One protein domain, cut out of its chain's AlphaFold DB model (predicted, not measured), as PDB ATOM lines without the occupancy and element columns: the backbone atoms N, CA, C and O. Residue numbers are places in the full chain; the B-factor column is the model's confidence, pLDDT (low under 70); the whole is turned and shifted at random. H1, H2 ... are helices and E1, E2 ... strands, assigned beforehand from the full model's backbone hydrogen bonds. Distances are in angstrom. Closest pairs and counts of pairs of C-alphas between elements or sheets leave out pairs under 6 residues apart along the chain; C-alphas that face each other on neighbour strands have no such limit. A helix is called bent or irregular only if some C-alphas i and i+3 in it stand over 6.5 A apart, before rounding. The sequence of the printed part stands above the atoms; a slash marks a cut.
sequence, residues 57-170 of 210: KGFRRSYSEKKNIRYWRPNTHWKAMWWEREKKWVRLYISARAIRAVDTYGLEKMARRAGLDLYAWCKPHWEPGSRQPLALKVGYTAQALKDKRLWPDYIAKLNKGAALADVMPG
ATOM      1  N   LYS A  57     -74.998  98.452  -2.246       94.69
ATOM      2  CA  LYS A  57     -75.665  97.959  -1.031       94.69
ATOM      3  C   LYS A  57     -76.762  96.981  -1.440       94.69
ATOM      4  O   LYS A  57     -77.536  97.284  -2.338       94.69
ATOM      5  N   GLY A  58     -76.869  95.862  -0.739       96.50
ATOM      6  CA  GLY A  58     -78.037  94.995  -0.831       96.50
ATOM      7  C   GLY A  58     -78.171  94.102   0.384       96.50
ATOM      8  O   GLY A  58     -77.615  94.397   1.443       96.50
ATOM      9  N   PHE A  59     -78.912  93.009   0.229       97.69
ATOM     10  CA  PHE A  59     -79.226  92.100   1.324       97.69
ATOM     11  C   PHE A  59     -78.705  90.691   1.040       97.69
ATOM     12  O   PHE A  59     -78.782  90.197  -0.082       97.69
ATOM     13  N   ARG A  60     -78.182  90.031   2.072       97.25
ATOM     14  CA  ARG A  60     -78.116  88.572   2.149       97.25
ATOM     15  C   ARG A  60     -79.460  88.106   2.700       97.25
ATOM     16  O   ARG A  60     -79.866  88.591   3.755       97.25
ATOM     17  N   ARG A  61     -80.133  87.205   1.992       96.75
ATOM     18  CA  ARG A  61     -81.323  86.513   2.494       96.75
ATOM     19  C   ARG A  61     -80.892  85.194   3.121       96.75
ATOM     20  O   ARG A  61     -80.060  84.498   2.543       96.75
ATOM     21  N   SER A  62     -81.389  84.896   4.316       96.81
ATOM     22  CA  SER A  62     -81.341  83.535   4.860       96.81
ATOM     23  C   SER A  62     -82.416  82.666   4.203       96.81
ATOM     24  O   SER A  62     -83.287  83.198   3.521       96.81
ATOM     25  N   TYR A  63     -82.405  81.363   4.491       97.38
ATOM     26  CA  TYR A  63     -83.488  80.449   4.118       97.38
ATOM     27  C   TYR A  63     -84.858  80.957   4.601       97.38
ATOM     28  O   TYR A  63     -85.781  81.086   3.813       97.38
ATOM     29  N   SER A  64     -84.947  81.418   5.856       97.81
ATOM     30  CA  SER A  64     -86.155  82.051   6.422       97.81
ATOM     31  C   SER A  64     -86.383  83.507   5.967       97.81
ATOM     32  O   SER A  64     -86.941  84.307   6.708       97.81
ATOM     33  N   GLU A  65     -85.818  83.911   4.828       96.38
ATOM     34  CA  GLU A  65     -85.904  85.253   4.224       96.38
ATOM     35  C   GLU A  65     -85.468  86.471   5.065       96.38
ATOM     36  O   GLU A  65     -85.582  87.618   4.605       96.38
ATOM     37  N   LYS A  66     -84.875  86.273   6.246       97.62
ATOM     38  CA  LYS A  66     -84.327  87.358   7.075       97.62
ATOM     39  C   LYS A  66     -83.291  88.167   6.284       97.62
ATOM     40  O   LYS A  66     -82.405  87.610   5.626       97.62
ATOM     41  N   LYS A  67     -83.426  89.500   6.314       98.06
ATOM     42  CA  LYS A  67     -82.623  90.440   5.510       98.06
ATOM     43  C   LYS A  67     -81.432  90.964   6.305       98.06
ATOM     44  O   LYS A  67     -81.597  91.837   7.146       98.06
ATOM     45  N   ASN A  68     -80.223  90.536   5.949       97.62
ATOM     46  CA  ASN A  68     -78.989  91.093   6.510       97.62
ATOM     47  C   ASN A  68     -78.298  92.006   5.494       97.62
ATOM     48  O   ASN A  68     -78.107  91.617   4.342       97.62
ATOM     49  N   ILE A  69     -77.911  93.223   5.889       97.38
ATOM     50  CA  ILE A  69     -77.252  94.174   4.978       97.38
ATOM     51  C   ILE A  69     -75.863  93.650   4.595       97.38
ATOM     52  O   ILE A  69     -75.047  93.320   5.450       97.38
ATOM     53  N   ARG A  70     -75.562  93.637   3.293       96.12
ATOM     54  CA  ARG A  70     -74.223  93.368   2.753       96.12
ATOM     55  C   ARG A  70     -73.846  94.401   1.697       96.12
ATOM     56  O   ARG A  70     -74.702  95.030   1.076       96.12
ATOM     57  N   TYR A  71     -72.549  94.528   1.443       94.06
ATOM     58  CA  TYR A  71     -72.022  95.359   0.363       94.06
ATOM     59  C   TYR A  71     -71.308  94.488  -0.668       94.06
ATOM     60  O   TYR A  71     -70.359  93.781  -0.330       94.06
ATOM     61  N   TRP A  72     -71.716  94.573  -1.932       92.81
ATOM     62  CA  TRP A  72     -70.981  93.963  -3.037       92.81
ATOM     63  C   TRP A  72     -69.920  94.933  -3.529       92.81
ATOM     64  O   TRP A  72     -70.222  96.044  -3.969       92.81
ATOM     65  N   ARG A  73     -68.657  94.530  -3.406       89.75
ATOM     66  CA  ARG A  73     -67.508  95.320  -3.847       89.75
ATOM     67  C   ARG A  73     -67.158  94.940  -5.289       89.75
ATOM     68  O   ARG A  73     -67.218  93.758  -5.618       89.75
ATOM     69  N   PRO A  74     -66.786  95.905  -6.144       87.69
ATOM     70  CA  PRO A  74     -66.269  95.582  -7.466       87.69
ATOM     71  C   PRO A  74     -64.918  94.868  -7.341       87.69
ATOM     72  O   PRO A  74     -64.153  95.130  -6.409       87.69
ATOM     73  N   ASN A  75     -64.615  93.989  -8.298       90.75
ATOM     74  CA  ASN A  75     -63.317  93.328  -8.370       90.75
ATOM     75  C   ASN A  75     -62.263  94.302  -8.927       90.75
ATOM     76  O   ASN A  75     -62.075  94.372 -10.143       90.75
ATOM     77  N   THR A  76     -61.690  95.140  -8.056       87.38
ATOM     78  CA  THR A  76     -60.752  96.217  -8.405       87.38
ATOM     79  C   THR A  76     -59.336  95.946  -7.909       87.38
ATOM     80  O   THR A  76     -59.123  95.712  -6.717       87.38
ATOM     81  N   HIS A  77     -58.365  96.081  -8.812       88.25
ATOM     82  CA  HIS A  77     -56.943  95.853  -8.564       88.25
ATOM     83  C   HIS A  77     -56.088  96.979  -9.145       88.25
ATOM     84  O   HIS A  77     -56.510  97.699 -10.049       88.25
ATOM     85  N   TRP A  78     -54.865  97.107  -8.636       89.62
ATOM     86  CA  TRP A  78     -53.839  97.923  -9.278       89.62
ATOM     87  C   TRP A  78     -53.258  97.145 -10.454       89.62
ATOM     88  O   TRP A  78     -52.728  96.052 -10.261       89.62
ATOM     89  N   LYS A  79     -53.373  97.698 -11.657       90.75
ATOM     90  CA  LYS A  79     -52.831  97.116 -12.886       90.75
ATOM     91  C   LYS A  79     -52.124  98.201 -13.689       90.75
ATOM     92  O   LYS A  79     -52.539  99.359 -13.669       90.75
ATOM     93  N   ALA A  80     -51.025  97.823 -14.329       92.06
ATOM     94  CA  ALA A  80     -50.338  98.673 -15.286       92.06
ATOM     95  C   ALA A  80     -50.959  98.437 -16.664       92.06
ATOM     96  O   ALA A  80     -51.106  97.287 -17.069       92.06
ATOM     97  N   MET A  81     -51.347  99.510 -17.343       94.44
ATOM     98  CA  MET A  81     -51.817  99.476 -18.724       94.44
ATOM     99  C   MET A  81     -50.759 100.124 -19.605       94.44
ATOM    100  O   MET A  81     -50.184 101.141 -19.217       94.44
ATOM    101  N   TRP A  82     -50.501  99.542 -20.769       94.75
ATOM    102  CA  TRP A  82     -49.638 100.163 -21.761       94.75
ATOM    103  C   TRP A  82     -50.350 101.356 -22.399       94.75
ATOM    104  O   TRP A  82     -51.553 101.294 -22.664       94.75
ATOM    105  N   TRP A  83     -49.618 102.442 -22.629       94.81
ATOM    106  CA  TRP A  83     -50.120 103.601 -23.349       94.81
ATOM    107  C   TRP A  83     -49.223 103.918 -24.539       94.81
ATOM    108  O   TRP A  83     -48.041 104.223 -24.385       94.81
ATOM    109  N   GLU A  84     -49.812 103.848 -25.730       92.56
ATOM    110  CA  GLU A  84     -49.095 103.903 -27.006       92.56
ATOM    111  C   GLU A  84     -48.485 105.277 -27.292       92.56
ATOM    112  O   GLU A  84     -47.347 105.346 -27.751       92.56
ATOM    113  N   ARG A  85     -49.187 106.371 -26.957       92.00
ATOM    114  CA  ARG A  85     -48.725 107.741 -27.243       92.00
ATOM    115  C   ARG A  85     -47.377 108.083 -26.619       92.00
ATOM    116  O   ARG A  85     -46.516 108.619 -27.300       92.00
ATOM    117  N   GLU A  86     -47.209 107.807 -25.329       89.75
ATOM    118  CA  GLU A  86     -45.954 108.086 -24.618       89.75
ATOM    119  C   GLU A  86     -45.033 106.870 -24.514       89.75
ATOM    120  O   GLU A  86     -43.926 106.999 -23.995       89.75
ATOM    121  N   LYS A  87     -45.477 105.691 -24.975       94.00
ATOM    122  CA  LYS A  87     -44.770 104.410 -24.811       94.00
ATOM    123  C   LYS A  87     -44.398 104.143 -23.346       94.00
ATOM    124  O   LYS A  87     -43.268 103.787 -23.018       94.00
ATOM    125  N   LYS A  88     -45.362 104.348 -22.444       93.00
ATOM    126  CA  LYS A  88     -45.182 104.194 -20.993       93.00
ATOM    127  C   LYS A  88     -46.264 103.321 -20.380       93.00
ATOM    128  O   LYS A  88     -47.393 103.234 -20.861       93.00
ATOM    129  N   TRP A  89     -45.920 102.731 -19.241       92.62
ATOM    130  CA  TRP A  89     -46.856 101.997 -18.400       92.62
ATOM    131  C   TRP A  89     -47.582 102.932 -17.436       92.62
ATOM    132  O   TRP A  89     -46.964 103.608 -16.613       92.62
ATOM    133  N   VAL A  90     -48.911 102.906 -17.472       90.56
ATOM    134  CA  VAL A  90     -49.777 103.695 -16.593       90.56
ATOM    135  C   VAL A  90     -50.359 102.793 -15.514       90.56
ATOM    136  O   VAL A  90     -51.150 101.888 -15.788       90.56
ATOM    137  N   ARG A  91     -49.990 103.029 -14.252       87.19
ATOM    138  CA  ARG A  91     -50.507 102.253 -13.114       87.19
ATOM    139  C   ARG A  91     -51.829 102.824 -12.621       87.19
ATOM    140  O   ARG A  91     -51.851 103.872 -11.988       87.19
ATOM    141  N   LEU A  92     -52.918 102.089 -12.822       86.38
ATOM    142  CA  LEU A  92     -54.275 102.518 -12.488       86.38
ATOM    143  C   LEU A  92     -54.975 101.514 -11.563       86.38
ATOM    144  O   LEU A  92     -54.658 100.324 -11.535       86.38
ATOM    145  N   TYR A  93     -55.971 101.990 -10.814       86.69
ATOM    146  CA  TYR A  93     -56.856 101.151 -10.006       86.69
ATOM    147  C   TYR A  93     -58.130 100.843 -10.797       86.69
ATOM    148  O   TYR A  93     -59.043 101.666 -10.932       86.69
ATOM    149  N   ILE A  94     -58.159  99.649 -11.382       88.31
ATOM    150  CA  ILE A  94     -59.088  99.261 -12.442       88.31
ATOM    151  C   ILE A  94     -59.901  98.042 -11.995       88.31
ATOM    152  O   ILE A  94     -59.418  97.176 -11.269       88.31
ATOM    153  N   SER A  95     -61.167  97.977 -12.417       90.69
ATOM    154  CA  SER A  95     -62.010  96.786 -12.253       90.69
ATOM    155  C   SER A  95     -61.851  95.805 -13.413       90.69
ATOM    156  O   SER A  95     -61.626  96.235 -14.537       90.69
ATOM    157  N   ALA A  96     -62.083  94.510 -13.198       93.12
ATOM    158  CA  ALA A  96     -61.989  93.510 -14.274       93.12
ATOM    159  C   ALA A  96     -62.819  93.865 -15.532       93.12
ATOM    160  O   ALA A  96     -62.349  93.721 -16.655       93.12
ATOM    161  N   ARG A  97     -64.029  94.425 -15.369       90.81
ATOM    162  CA  ARG A  97     -64.842  94.896 -16.512       90.81
ATOM    163  C   ARG A  97     -64.215  96.088 -17.234       90.81
ATOM    164  O   ARG A  97     -64.413  96.246 -18.430       90.81
ATOM    165  N   ALA A  98     -63.513  96.948 -16.507       91.88
ATOM    166  CA  ALA A  98     -62.836  98.085 -17.106       91.88
ATOM    167  C   ALA A  98     -61.598  97.655 -17.903       91.88
ATOM    168  O   ALA A  98     -61.347  98.286 -18.914       91.88
ATOM    169  N   ILE A  99     -60.906  96.576 -17.514       95.06
ATOM    170  CA  ILE A  99     -59.835  95.975 -18.332       95.06
ATOM    171  C   ILE A  99     -60.413  95.556 -19.689       95.06
ATOM    172  O   ILE A  99     -60.033  96.122 -20.702       95.06
ATOM    173  N   ARG A 100     -61.470  94.729 -19.684       95.00
ATOM    174  CA  ARG A 100     -62.160  94.300 -20.918       95.00
ATOM    175  C   ARG A 100     -62.643  95.475 -21.776       95.00
ATOM    176  O   ARG A 100     -62.629  95.403 -22.993       95.00
ATOM    177  N   ALA A 101     -63.099  96.558 -21.140       93.56
ATOM    178  CA  ALA A 101     -63.531  97.758 -21.853       93.56
ATOM    179  C   ALA A 101     -62.357  98.532 -22.475       93.56
ATOM    180  O   ALA A 101     -62.530  99.134 -23.532       93.56
ATOM    181  N   VAL A 102     -61.190  98.548 -21.825       94.88
ATOM    182  CA  VAL A 102     -59.973  99.133 -22.401       94.88
ATOM    183  C   VAL A 102     -59.542  98.333 -23.622       94.88
ATOM    184  O   VAL A 102     -59.261  98.952 -24.638       94.88
ATOM    185  N   ASP A 103     -59.603  97.003 -23.561       95.12
ATOM    186  CA  ASP A 103     -59.252  96.147 -24.700       95.12
ATOM    187  C   ASP A 103     -60.160  96.421 -25.918       95.12
ATOM    188  O   ASP A 103     -59.691  96.446 -27.048       95.12
ATOM    189  N   THR A 104     -61.453  96.706 -25.702       95.94
ATOM    190  CA  THR A 104     -62.402  96.980 -26.800       95.94
ATOM    191  C   THR A 104     -62.405  98.422 -27.314       95.94
ATOM    192  O   THR A 104     -62.681  98.655 -28.484       95.94
ATOM    193  N   TYR A 105     -62.214  99.415 -26.440       93.06
ATOM    194  CA  TYR A 105     -62.394 100.836 -26.789       93.06
ATOM    195  C   TYR A 105     -61.087 101.627 -26.852       93.06
ATOM    196  O   TYR A 105     -61.103 102.776 -27.299       93.06
ATOM    197  N   GLY A 106     -59.997 101.056 -26.353       94.06
ATOM    198  CA  GLY A 106     -58.736 101.742 -26.118       94.06
ATOM    199  C   GLY A 106     -58.696 102.505 -24.790       94.06
ATOM    200  O   GLY A 106     -59.714 102.931 -24.223       94.06
ATOM    201  N   LEU A 107     -57.475 102.708 -24.290       92.56
ATOM    202  CA  LEU A 107     -57.221 103.381 -23.015       92.56
ATOM    203  C   LEU A 107     -57.602 104.867 -23.065       92.56
ATOM    204  O   LEU A 107     -58.222 105.375 -22.131       92.56
ATOM    205  N   GLU A 108     -57.295 105.555 -24.164       90.62
ATOM    206  CA  GLU A 108     -57.503 107.002 -24.306       90.62
ATOM    207  C   GLU A 108     -58.979 107.387 -24.313       90.62
ATOM    208  O   GLU A 108     -59.402 108.306 -23.606       90.62
ATOM    209  N   LYS A 109     -59.794 106.640 -25.062       90.62
ATOM    210  CA  LYS A 109     -61.243 106.850 -25.128       90.62
ATOM    211  C   LYS A 109     -61.881 106.656 -23.754       90.62
ATOM    212  O   LYS A 109     -62.724 107.454 -23.332       90.62
ATOM    213  N   MET A 110     -61.440 105.630 -23.026       88.62
ATOM    214  CA  MET A 110     -61.890 105.362 -21.662       88.62
ATOM    215  C   MET A 110     -61.422 106.435 -20.671       88.62
ATOM    216  O   MET A 110     -62.219 106.884 -19.848       88.62
ATOM    217  N   ALA A 111     -60.175 106.897 -20.776       86.88
ATOM    218  CA  ALA A 111     -59.633 107.971 -19.950       86.88
ATOM    219  C   ALA A 111     -60.380 109.295 -20.181       86.88
ATOM    220  O   ALA A 111     -60.795 109.943 -19.221       86.88
ATOM    221  N   ARG A 112     -60.672 109.650 -21.438       84.88
ATOM    222  CA  ARG A 112     -61.474 110.832 -21.792       84.88
ATOM    223  C   ARG A 112     -62.895 110.751 -21.235       84.88
ATOM    224  O   ARG A 112     -63.398 111.728 -20.686       84.88
ATOM    225  N   ARG A 113     -63.536 109.576 -21.307       83.12
ATOM    226  CA  ARG A 113     -64.858 109.344 -20.695       83.12
ATOM    227  C   ARG A 113     -64.816 109.514 -19.175       83.12
ATOM    228  O   ARG A 113     -65.772 110.036 -18.600       83.12
ATOM    229  N   ALA A 114     -63.729 109.077 -18.546       79.06
ATOM    230  CA  ALA A 114     -63.516 109.184 -17.110       79.06
ATOM    231  C   ALA A 114     -63.067 110.582 -16.649       79.06
ATOM    232  O   ALA A 114     -63.202 110.886 -15.467       79.06
ATOM    233  N   GLY A 115     -62.569 111.432 -17.552       78.69
ATOM    234  CA  GLY A 115     -61.911 112.694 -17.197       78.69
ATOM    235  C   GLY A 115     -60.570 112.470 -16.493       78.69
ATOM    236  O   GLY A 115     -60.283 113.150 -15.516       78.69
ATOM    237  N   LEU A 116     -59.809 111.466 -16.941       81.75
ATOM    238  CA  LEU A 116     -58.503 111.085 -16.406       81.75
ATOM    239  C   LEU A 116     -57.379 111.601 -17.325       81.75
ATOM    240  O   LEU A 116     -57.345 111.259 -18.509       81.75
ATOM    241  N   ASP A 117     -56.445 112.371 -16.767       85.19
ATOM    242  CA  ASP A 117     -55.184 112.787 -17.406       85.19
ATOM    243  C   ASP A 117     -54.133 111.676 -17.337       85.19
ATOM    244  O   ASP A 117     -53.562 111.429 -16.277       85.19
ATOM    245  N   LEU A 118     -53.839 111.022 -18.456       87.38
ATOM    246  CA  LEU A 118     -52.839 109.953 -18.519       87.38
ATOM    247  C   LEU A 118     -51.413 110.489 -18.324       87.38
ATOM    248  O   LEU A 118     -50.637 109.870 -17.602       87.38
ATOM    249  N   TYR A 119     -51.117 111.685 -18.844       87.69
ATOM    250  CA  TYR A 119     -49.828 112.371 -18.669       87.69
ATOM    251  C   TYR A 119     -49.432 112.518 -17.191       87.69
ATOM    252  O   TYR A 119     -48.313 112.191 -16.801       87.69
ATOM    253  N   ALA A 120     -50.372 112.921 -16.330       83.56
ATOM    254  CA  ALA A 120     -50.122 113.037 -14.891       83.56
ATOM    255  C   ALA A 120     -49.827 111.676 -14.225       83.56
ATOM    256  O   ALA A 120     -49.068 111.607 -13.259       83.56
ATOM    257  N   TRP A 121     -50.411 110.587 -14.740       81.25
ATOM    258  CA  TRP A 121     -50.212 109.226 -14.227       81.25
ATOM    259  C   TRP A 121     -48.949 108.536 -14.736       81.25
ATOM    260  O   TRP A 121     -48.510 107.566 -14.114       81.25
ATOM    261  N   CYS A 122     -48.374 109.022 -15.834       84.94
ATOM    262  CA  CYS A 122     -47.058 108.606 -16.308       84.94
ATOM    263  C   CYS A 122     -45.928 109.174 -15.451       84.94
ATOM    264  O   CYS A 122     -44.912 108.499 -15.283       84.94
ATOM    265  N   LYS A 123     -46.106 110.375 -14.881       81.88
ATOM    266  CA  LYS A 123     -45.118 110.963 -13.971       81.88
ATOM    267  C   LYS A 123     -44.991 110.125 -12.689       81.88
ATOM    268  O   LYS A 123     -46.009 109.695 -12.118       81.88
ATOM    269  N   PRO A 124     -43.768 109.888 -12.187       78.25
ATOM    270  CA  PRO A 124     -43.580 109.301 -10.876       78.25
ATOM    271  C   PRO A 124     -44.175 110.197  -9.798       78.25
ATOM    272  O   PRO A 124     -44.433 111.387  -9.967       78.25
ATOM    273  N   HIS A 125     -44.460 109.587  -8.653       73.06
ATOM    274  CA  HIS A 125     -45.450 110.177  -7.776       73.06
ATOM    275  C   HIS A 125     -45.015 111.350  -6.892       73.06
ATOM    276  O   HIS A 125     -45.849 111.930  -6.188       73.06
ATOM    277  N   TRP A 126     -43.732 111.644  -6.891       73.31
ATOM    278  CA  TRP A 126     -43.114 112.736  -6.157       73.31
ATOM    279  C   TRP A 126     -42.899 113.969  -7.041       73.31
ATOM    280  O   TRP A 126     -42.716 115.051  -6.505       73.31
ATOM    281  N   GLU A 127     -42.974 113.834  -8.370       75.19
ATOM    282  CA  GLU A 127     -42.779 114.960  -9.284       75.19
ATOM    283  C   GLU A 127     -43.933 115.973  -9.218       75.19
ATOM    284  O   GLU A 127     -45.099 115.580  -9.035       75.19
ATOM    285  N   PRO A 128     -43.655 117.270  -9.421       70.31
ATOM    286  CA  PRO A 128     -44.696 118.279  -9.563       70.31
ATOM    287  C   PRO A 128     -45.604 117.968 -10.768       70.31
ATOM    288  O   PRO A 128     -45.202 117.368 -11.767       70.31
ATOM    289  N   GLY A 129     -46.896 118.277 -10.636       67.06
ATOM    290  CA  GLY A 129     -47.908 117.989 -11.664       67.06
ATOM    291  C   GLY A 129     -48.274 116.507 -11.851       67.06
ATOM    292  O   GLY A 129     -49.162 116.177 -12.636       67.06
ATOM    293  N   SER A 130     -47.656 115.591 -11.099       66.38
ATOM    294  CA  SER A 130     -48.010 114.163 -11.104       66.38
ATOM    295  C   SER A 130     -49.307 113.861 -10.332       66.38
ATOM    296  O   SER A 130     -49.865 112.767 -10.433       66.38
ATOM    297  N   ARG A 131     -49.793 114.799  -9.513       61.91
ATOM    298  CA  ARG A 131     -51.082 114.690  -8.821       61.91
ATOM    299  C   ARG A 131     -52.156 115.303  -9.708       61.91
ATOM    300  O   ARG A 131     -52.035 116.456 -10.099       61.91
ATOM    301  N   GLN A 132     -53.224 114.559  -9.986       59.66
ATOM    302  CA  GLN A 132     -54.409 115.164 -10.585       59.66
ATOM    303  C   GLN A 132     -55.123 115.994  -9.513       59.66
ATOM    304  O   GLN A 132     -55.554 115.425  -8.507       59.66
ATOM    305  N   PRO A 133     -55.275 117.318  -9.699       49.41
ATOM    306  CA  PRO A 133     -56.000 118.163  -8.752       49.41
ATOM    307  C   PRO A 133     -57.525 117.953  -8.825       49.41
ATOM    308  O   PRO A 133     -58.268 118.499  -8.011       49.41
ATOM    309  N   LEU A 134     -57.998 117.172  -9.802       56.31
ATOM    310  CA  LEU A 134     -59.406 116.986 -10.131       56.31
ATOM    311  C   LEU A 134     -59.947 115.645  -9.656       56.31
ATOM    312  O   LEU A 134     -59.260 114.624  -9.630       56.31
ATOM    313  N   ALA A 135     -61.245 115.639  -9.379       54.31
ATOM    314  CA  ALA A 135     -61.981 114.406  -9.229       54.31
ATOM    315  C   ALA A 135     -62.431 113.851 -10.583       54.31
ATOM    316  O   ALA A 135     -62.898 114.583 -11.458       54.31
ATOM    317  N   LEU A 136     -62.347 112.529 -10.724       55.97
ATOM    318  CA  LEU A 136     -62.809 111.818 -11.912       55.97
ATOM    319  C   LEU A 136     -64.293 112.088 -12.170       55.97
ATOM    320  O   LEU A 136     -65.097 112.197 -11.242       55.97
ATOM    321  N   LYS A 137     -64.683 112.077 -13.450       54.56
ATOM    322  CA  LYS A 137     -66.081 112.221 -13.872       54.56
ATOM    323  C   LYS A 137     -66.982 111.130 -13.284       54.56
ATOM    324  O   LYS A 137     -68.203 111.282 -13.238       54.56
ATOM    325  N   VAL A 138     -66.380 110.019 -12.865       50.06
ATOM    326  CA  VAL A 138     -67.061 108.817 -12.405       50.06
ATOM    327  C   VAL A 138     -66.615 108.492 -10.981       50.06
ATOM    328  O   VAL A 138     -65.455 108.174 -10.742       50.06
ATOM    329  N   GLY A 139     -67.555 108.541 -10.032       49.88
ATOM    330  CA  GLY A 139     -67.308 108.148  -8.639       49.88
ATOM    331  C   GLY A 139     -67.212 109.290  -7.627       49.88
ATOM    332  O   GLY A 139     -66.461 109.170  -6.663       49.88
ATOM    333  N   TYR A 140     -67.971 110.374  -7.802       53.47
ATOM    334  CA  TYR A 140     -67.825 111.528  -6.923       53.47
ATOM    335  C   TYR A 140     -68.150 111.235  -5.450       53.47
ATOM    336  O   TYR A 140     -69.231 110.751  -5.098       53.47
ATOM    337  N   THR A 141     -67.211 111.619  -4.590       50.72
ATOM    338  CA  THR A 141     -67.487 112.053  -3.220       50.72
ATOM    339  C   THR A 141     -68.225 113.402  -3.264       50.72
ATOM    340  O   THR A 141     -68.172 114.122  -4.260       50.72
ATOM    341  N   ALA A 142     -68.928 113.790  -2.197       56.84
ATOM    342  CA  ALA A 142     -69.639 115.076  -2.179       56.84
ATOM    343  C   ALA A 142     -68.700 116.280  -2.411       56.84
ATOM    344  O   ALA A 142     -69.110 117.277  -3.000       56.84
ATOM    345  N   GLN A 143     -67.437 116.172  -1.988       57.31
ATOM    346  CA  GLN A 143     -66.413 117.196  -2.198       57.31
ATOM    347  C   GLN A 143     -66.025 117.328  -3.674       57.31
ATOM    348  O   GLN A 143     -66.026 118.423  -4.221       57.31
ATOM    349  N   ALA A 144     -65.815 116.199  -4.345       56.66
ATOM    350  CA  ALA A 144     -65.498 116.134  -5.762       56.66
ATOM    351  C   ALA A 144     -66.564 116.795  -6.665       56.66
ATOM    352  O   ALA A 144     -66.232 117.422  -7.669       56.66
ATOM    353  N   LEU A 145     -67.850 116.697  -6.295       63.38
ATOM    354  CA  LEU A 145     -68.932 117.414  -6.985       63.38
ATOM    355  C   LEU A 145     -68.846 118.934  -6.801       63.38
ATOM    356  O   LEU A 145     -69.157 119.668  -7.737       63.38
ATOM    357  N   LYS A 146     -68.450 119.407  -5.613       63.88
ATOM    358  CA  LYS A 146     -68.273 120.842  -5.336       63.88
ATOM    359  C   LYS A 146     -67.087 121.396  -6.110       63.88
ATOM    360  O   LYS A 146     -67.223 122.437  -6.744       63.88
ATOM    361  N   ASP A 147     -65.970 120.674  -6.102       61.56
ATOM    362  CA  ASP A 147     -64.750 121.090  -6.786       61.56
ATOM    363  C   ASP A 147     -64.983 121.195  -8.295       61.56
ATOM    364  O   ASP A 147     -64.562 122.174  -8.891       61.56
ATOM    365  N   LYS A 148     -65.764 120.291  -8.907       63.28
ATOM    366  CA  LYS A 148     -66.137 120.370 -10.333       63.28
ATOM    367  C   LYS A 148     -66.716 121.733 -10.749       63.28
ATOM    368  O   LYS A 148     -66.510 122.150 -11.882       63.28
ATOM    369  N   ARG A 149     -67.420 122.440  -9.856       68.06
ATOM    370  CA  ARG A 149     -67.965 123.781 -10.136       68.06
ATOM    371  C   ARG A 149     -66.868 124.823 -10.369       68.06
ATOM    372  O   ARG A 149     -67.092 125.763 -11.117       68.06
ATOM    373  N   LEU A 150     -65.717 124.659  -9.724       69.56
ATOM    374  CA  LEU A 150     -64.572 125.562  -9.840       69.56
ATOM    375  C   LEU A 150     -63.800 125.355 -11.155       69.56
ATOM    376  O   LEU A 150     -62.954 126.175 -11.487       69.56
ATOM    377  N   TRP A 151     -64.101 124.284 -11.900       66.12
ATOM    378  CA  TRP A 151     -63.436 123.928 -13.153       66.12
ATOM    379  C   TRP A 151     -64.448 123.728 -14.293       66.12
ATOM    380  O   TRP A 151     -64.689 122.594 -14.720       66.12
ATOM    381  N   PRO A 152     -65.068 124.791 -14.820       58.44
ATOM    382  CA  PRO A 152     -65.609 124.720 -16.170       58.44
ATOM    383  C   PRO A 152     -64.429 124.560 -17.159       58.44
ATOM    384  O   PRO A 152     -63.346 125.084 -16.938       58.44
ATOM    385  N   ASP A 153     -64.595 123.762 -18.212       67.94
ATOM    386  CA  ASP A 153     -63.694 123.680 -19.388       67.94
ATOM    387  C   ASP A 153     -62.408 122.825 -19.324       67.94
ATOM    388  O   ASP A 153     -61.718 122.668 -20.335       67.94
ATOM    389  N   TYR A 154     -62.108 122.138 -18.216       70.81
ATOM    390  CA  TYR A 154     -60.909 121.274 -18.140       70.81
ATOM    391  C   TYR A 154     -60.944 120.054 -19.085       70.81
ATOM    392  O   TYR A 154     -59.901 119.570 -19.524       70.81
ATOM    393  N   ILE A 155     -62.136 119.566 -19.456       70.56
ATOM    394  CA  ILE A 155     -62.317 118.404 -20.353       70.56
ATOM    395  C   ILE A 155     -61.650 118.627 -21.711       70.56
ATOM    396  O   ILE A 155     -61.138 117.682 -22.307       70.56
ATOM    397  N   ALA A 156     -61.645 119.870 -22.189       78.69
ATOM    398  CA  ALA A 156     -60.998 120.215 -23.439       78.69
ATOM    399  C   ALA A 156     -59.470 120.185 -23.325       78.69
ATOM    400  O   ALA A 156     -58.817 120.047 -24.347       78.69
ATOM    401  N   LYS A 157     -58.890 120.329 -22.130       78.00
ATOM    402  CA  LYS A 157     -57.434 120.415 -21.910       78.00
ATOM    403  C   LYS A 157     -56.782 119.059 -21.609       78.00
ATOM    404  O   LYS A 157     -55.579 118.903 -21.798       78.00
ATOM    405  N   LEU A 158     -57.581 118.073 -21.208       81.06
ATOM    406  CA  LEU A 158     -57.152 116.702 -20.924       81.06
ATOM    407  C   LEU A 158     -56.430 116.039 -22.114       81.06
ATOM    408  O   LEU A 158     -56.922 116.048 -23.242       81.06
ATOM    409  N   ASN A 159     -55.312 115.366 -21.828       82.19
ATOM    410  CA  ASN A 159     -54.565 114.509 -22.762       82.19
ATOM    411  C   ASN A 159     -54.072 115.187 -24.064       82.19
ATOM    412  O   ASN A 159     -54.038 114.558 -25.125       82.19
ATOM    413  N   LYS A 160     -53.646 116.454 -23.980       84.12
ATOM    414  CA  LYS A 160     -53.139 117.262 -25.107       84.12
ATOM    415  C   LYS A 160     -51.607 117.397 -25.193       84.12
ATOM    416  O   LYS A 160     -51.127 118.316 -25.841       84.12
ATOM    417  N   GLY A 161     -50.838 116.510 -24.562       86.00
ATOM    418  CA  GLY A 161     -49.365 116.518 -24.653       86.00
ATOM    419  C   GLY A 161     -48.636 116.907 -23.367       86.00
ATOM    420  O   GLY A 161     -47.458 116.608 -23.237       86.00
ATOM    421  N   ALA A 162     -49.332 117.505 -22.402       83.75
ATOM    422  CA  ALA A 162     -48.786 117.844 -21.090       83.75
ATOM    423  C   ALA A 162     -49.749 117.429 -19.972       83.75
ATOM    424  O   ALA A 162     -50.938 117.174 -20.212       83.75
ATOM    425  N   ALA A 163     -49.241 117.347 -18.740       83.19
ATOM    426  CA  ALA A 163     -50.100 117.137 -17.585       83.19
ATOM    427  C   ALA A 163     -50.938 118.396 -17.342       83.19
ATOM    428  O   ALA A 163     -50.461 119.518 -17.473       83.19
ATOM    429  N   LEU A 164     -52.200 118.215 -16.959       78.19
ATOM    430  CA  LEU A 164     -53.136 119.328 -16.811       78.19
ATOM    431  C   LEU A 164     -52.674 120.384 -15.797       78.19
ATOM    432  O   LEU A 164     -52.936 121.563 -15.997       78.19
ATOM    433  N   ALA A 165     -51.960 119.966 -14.751       76.56
ATOM    434  CA  ALA A 165     -51.377 120.863 -13.755       76.56
ATOM    435  C   ALA A 165     -50.290 121.792 -14.325       76.56
ATOM    436  O   ALA A 165     -50.090 122.874 -13.790       76.56
ATOM    437  N   ASP A 166     -49.618 121.383 -15.404       80.50
ATOM    438  CA  ASP A 166     -48.605 122.200 -16.080       80.50
ATOM    439  C   ASP A 166     -49.277 123.197 -17.046       80.50
ATOM    440  O   ASP A 166     -48.777 124.289 -17.291       80.50
ATOM    441  N   VAL A 167     -50.437 122.821 -17.600       80.62
ATOM    442  CA  VAL A 167     -51.192 123.617 -18.584       80.62
ATOM    443  C   VAL A 167     -52.067 124.678 -17.923       80.62
ATOM    444  O   VAL A 167     -52.364 125.709 -18.530       80.62
ATOM    445  N   MET A 168     -52.565 124.413 -16.716       74.00
ATOM    446  CA  MET A 168     -53.408 125.365 -16.011       74.00
ATOM    447  C   MET A 168     -53.130 125.399 -14.511       74.00
ATOM    448  O   MET A 168     -52.966 124.341 -13.897       74.00
ATOM    449  N   PRO A 169     -53.158 126.602 -13.907       71.56
ATOM    450  CA  PRO A 169     -53.093 126.720 -12.463       71.56
ATOM    451  C   PRO A 169     -54.295 126.015 -11.825       71.56
ATOM    452  O   PRO A 169     -55.352 125.835 -12.441       71.56
ATOM    453  N   GLY A 170     -54.117 125.606 -10.568       67.38
ATOM    454  CA  GLY A 170     -55.201 125.075  -9.749       67.38
ATOM    455  C   GLY A 170     -56.390 126.046  -9.662       67.38
ATOM    456  O   GLY A 170     -56.267 127.231  -9.972       67.38
TER     457      GLY A 170
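Overview. This is residues 57 to 170 of the 210 residues of the protein "Hypothetical protein" of Polarella glacialis (UniProt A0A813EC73). A two-stranded arm, the hairpin E1 and E2, reaches far out from a loose body, in which a second, bent hairpin, E3 and E4, has the short helices H1, H2 and H3 near it. Beyond these, H4 and H5 lie among long loops. You will find 114 residues printed, with four named strands, in two antiparallel two-stranded sheets, followed by five named helices; the class is mixed. The whole is loose, with a radius of gyration of the C-alphas of 17.7 A and spans of 60 by 32 by 27 A.

Arrangement. Begin at E1, residues 57 to 61, an antiparallel hairpin with E2, residues 67 to 72, where N 58 and O 70 are within hydrogen-bond range at 2.9 A. Next, E3, residues 76 to 83, and E4, residues 88 to 95, form an antiparallel hairpin with N 81 and O 90 at 2.8 A; E3 bends by 51 degrees at residue 79, E4 by 55 degrees at residue 92. E1 and E2 are apart from E3 and E4. H1, residues 96 to 105, and H2, residues 107 to 114, are close but not clearly touching; their closest C-alphas, of Val 102 and Met 110, are 6.6 A apart, at a steep tilt of 66 degrees, opposite ways. The closest C-alphas of E4 and H3, residues 118 to 122, are those of Val 90 and Cys 122, 5.6 A apart. H4, residues 142 to 148, is apart from each other named element. H5, residues 164 to 167, is close to H3 but not clearly touching it, with the closest C-alphas, of Ala 120 and Leu 164, 7.2 A apart. In H1, H2, H3 and H4 every O i to N i+4 pair is within hydrogen-bond range; H5 is too short for one.

Along the chain. Find C-alpha 57 at (-75.665, 97.959, -1.031), where E1 begins. E3 measures 19.8 A, E4 20.4 A and H1 14.5 A from first to last C-alpha. H5 ends at C-alpha 167, at (-51.192, 123.617, -18.584).

Size, cuts and confidence. The farthest C-alphas, of Ser 64 and Val 167, are 59.8 A apart. The printed part has no cut; the links H3 to H4 and H4 to H5 are long. Residues 129 to 153 and residue 170 have pLDDT under 70.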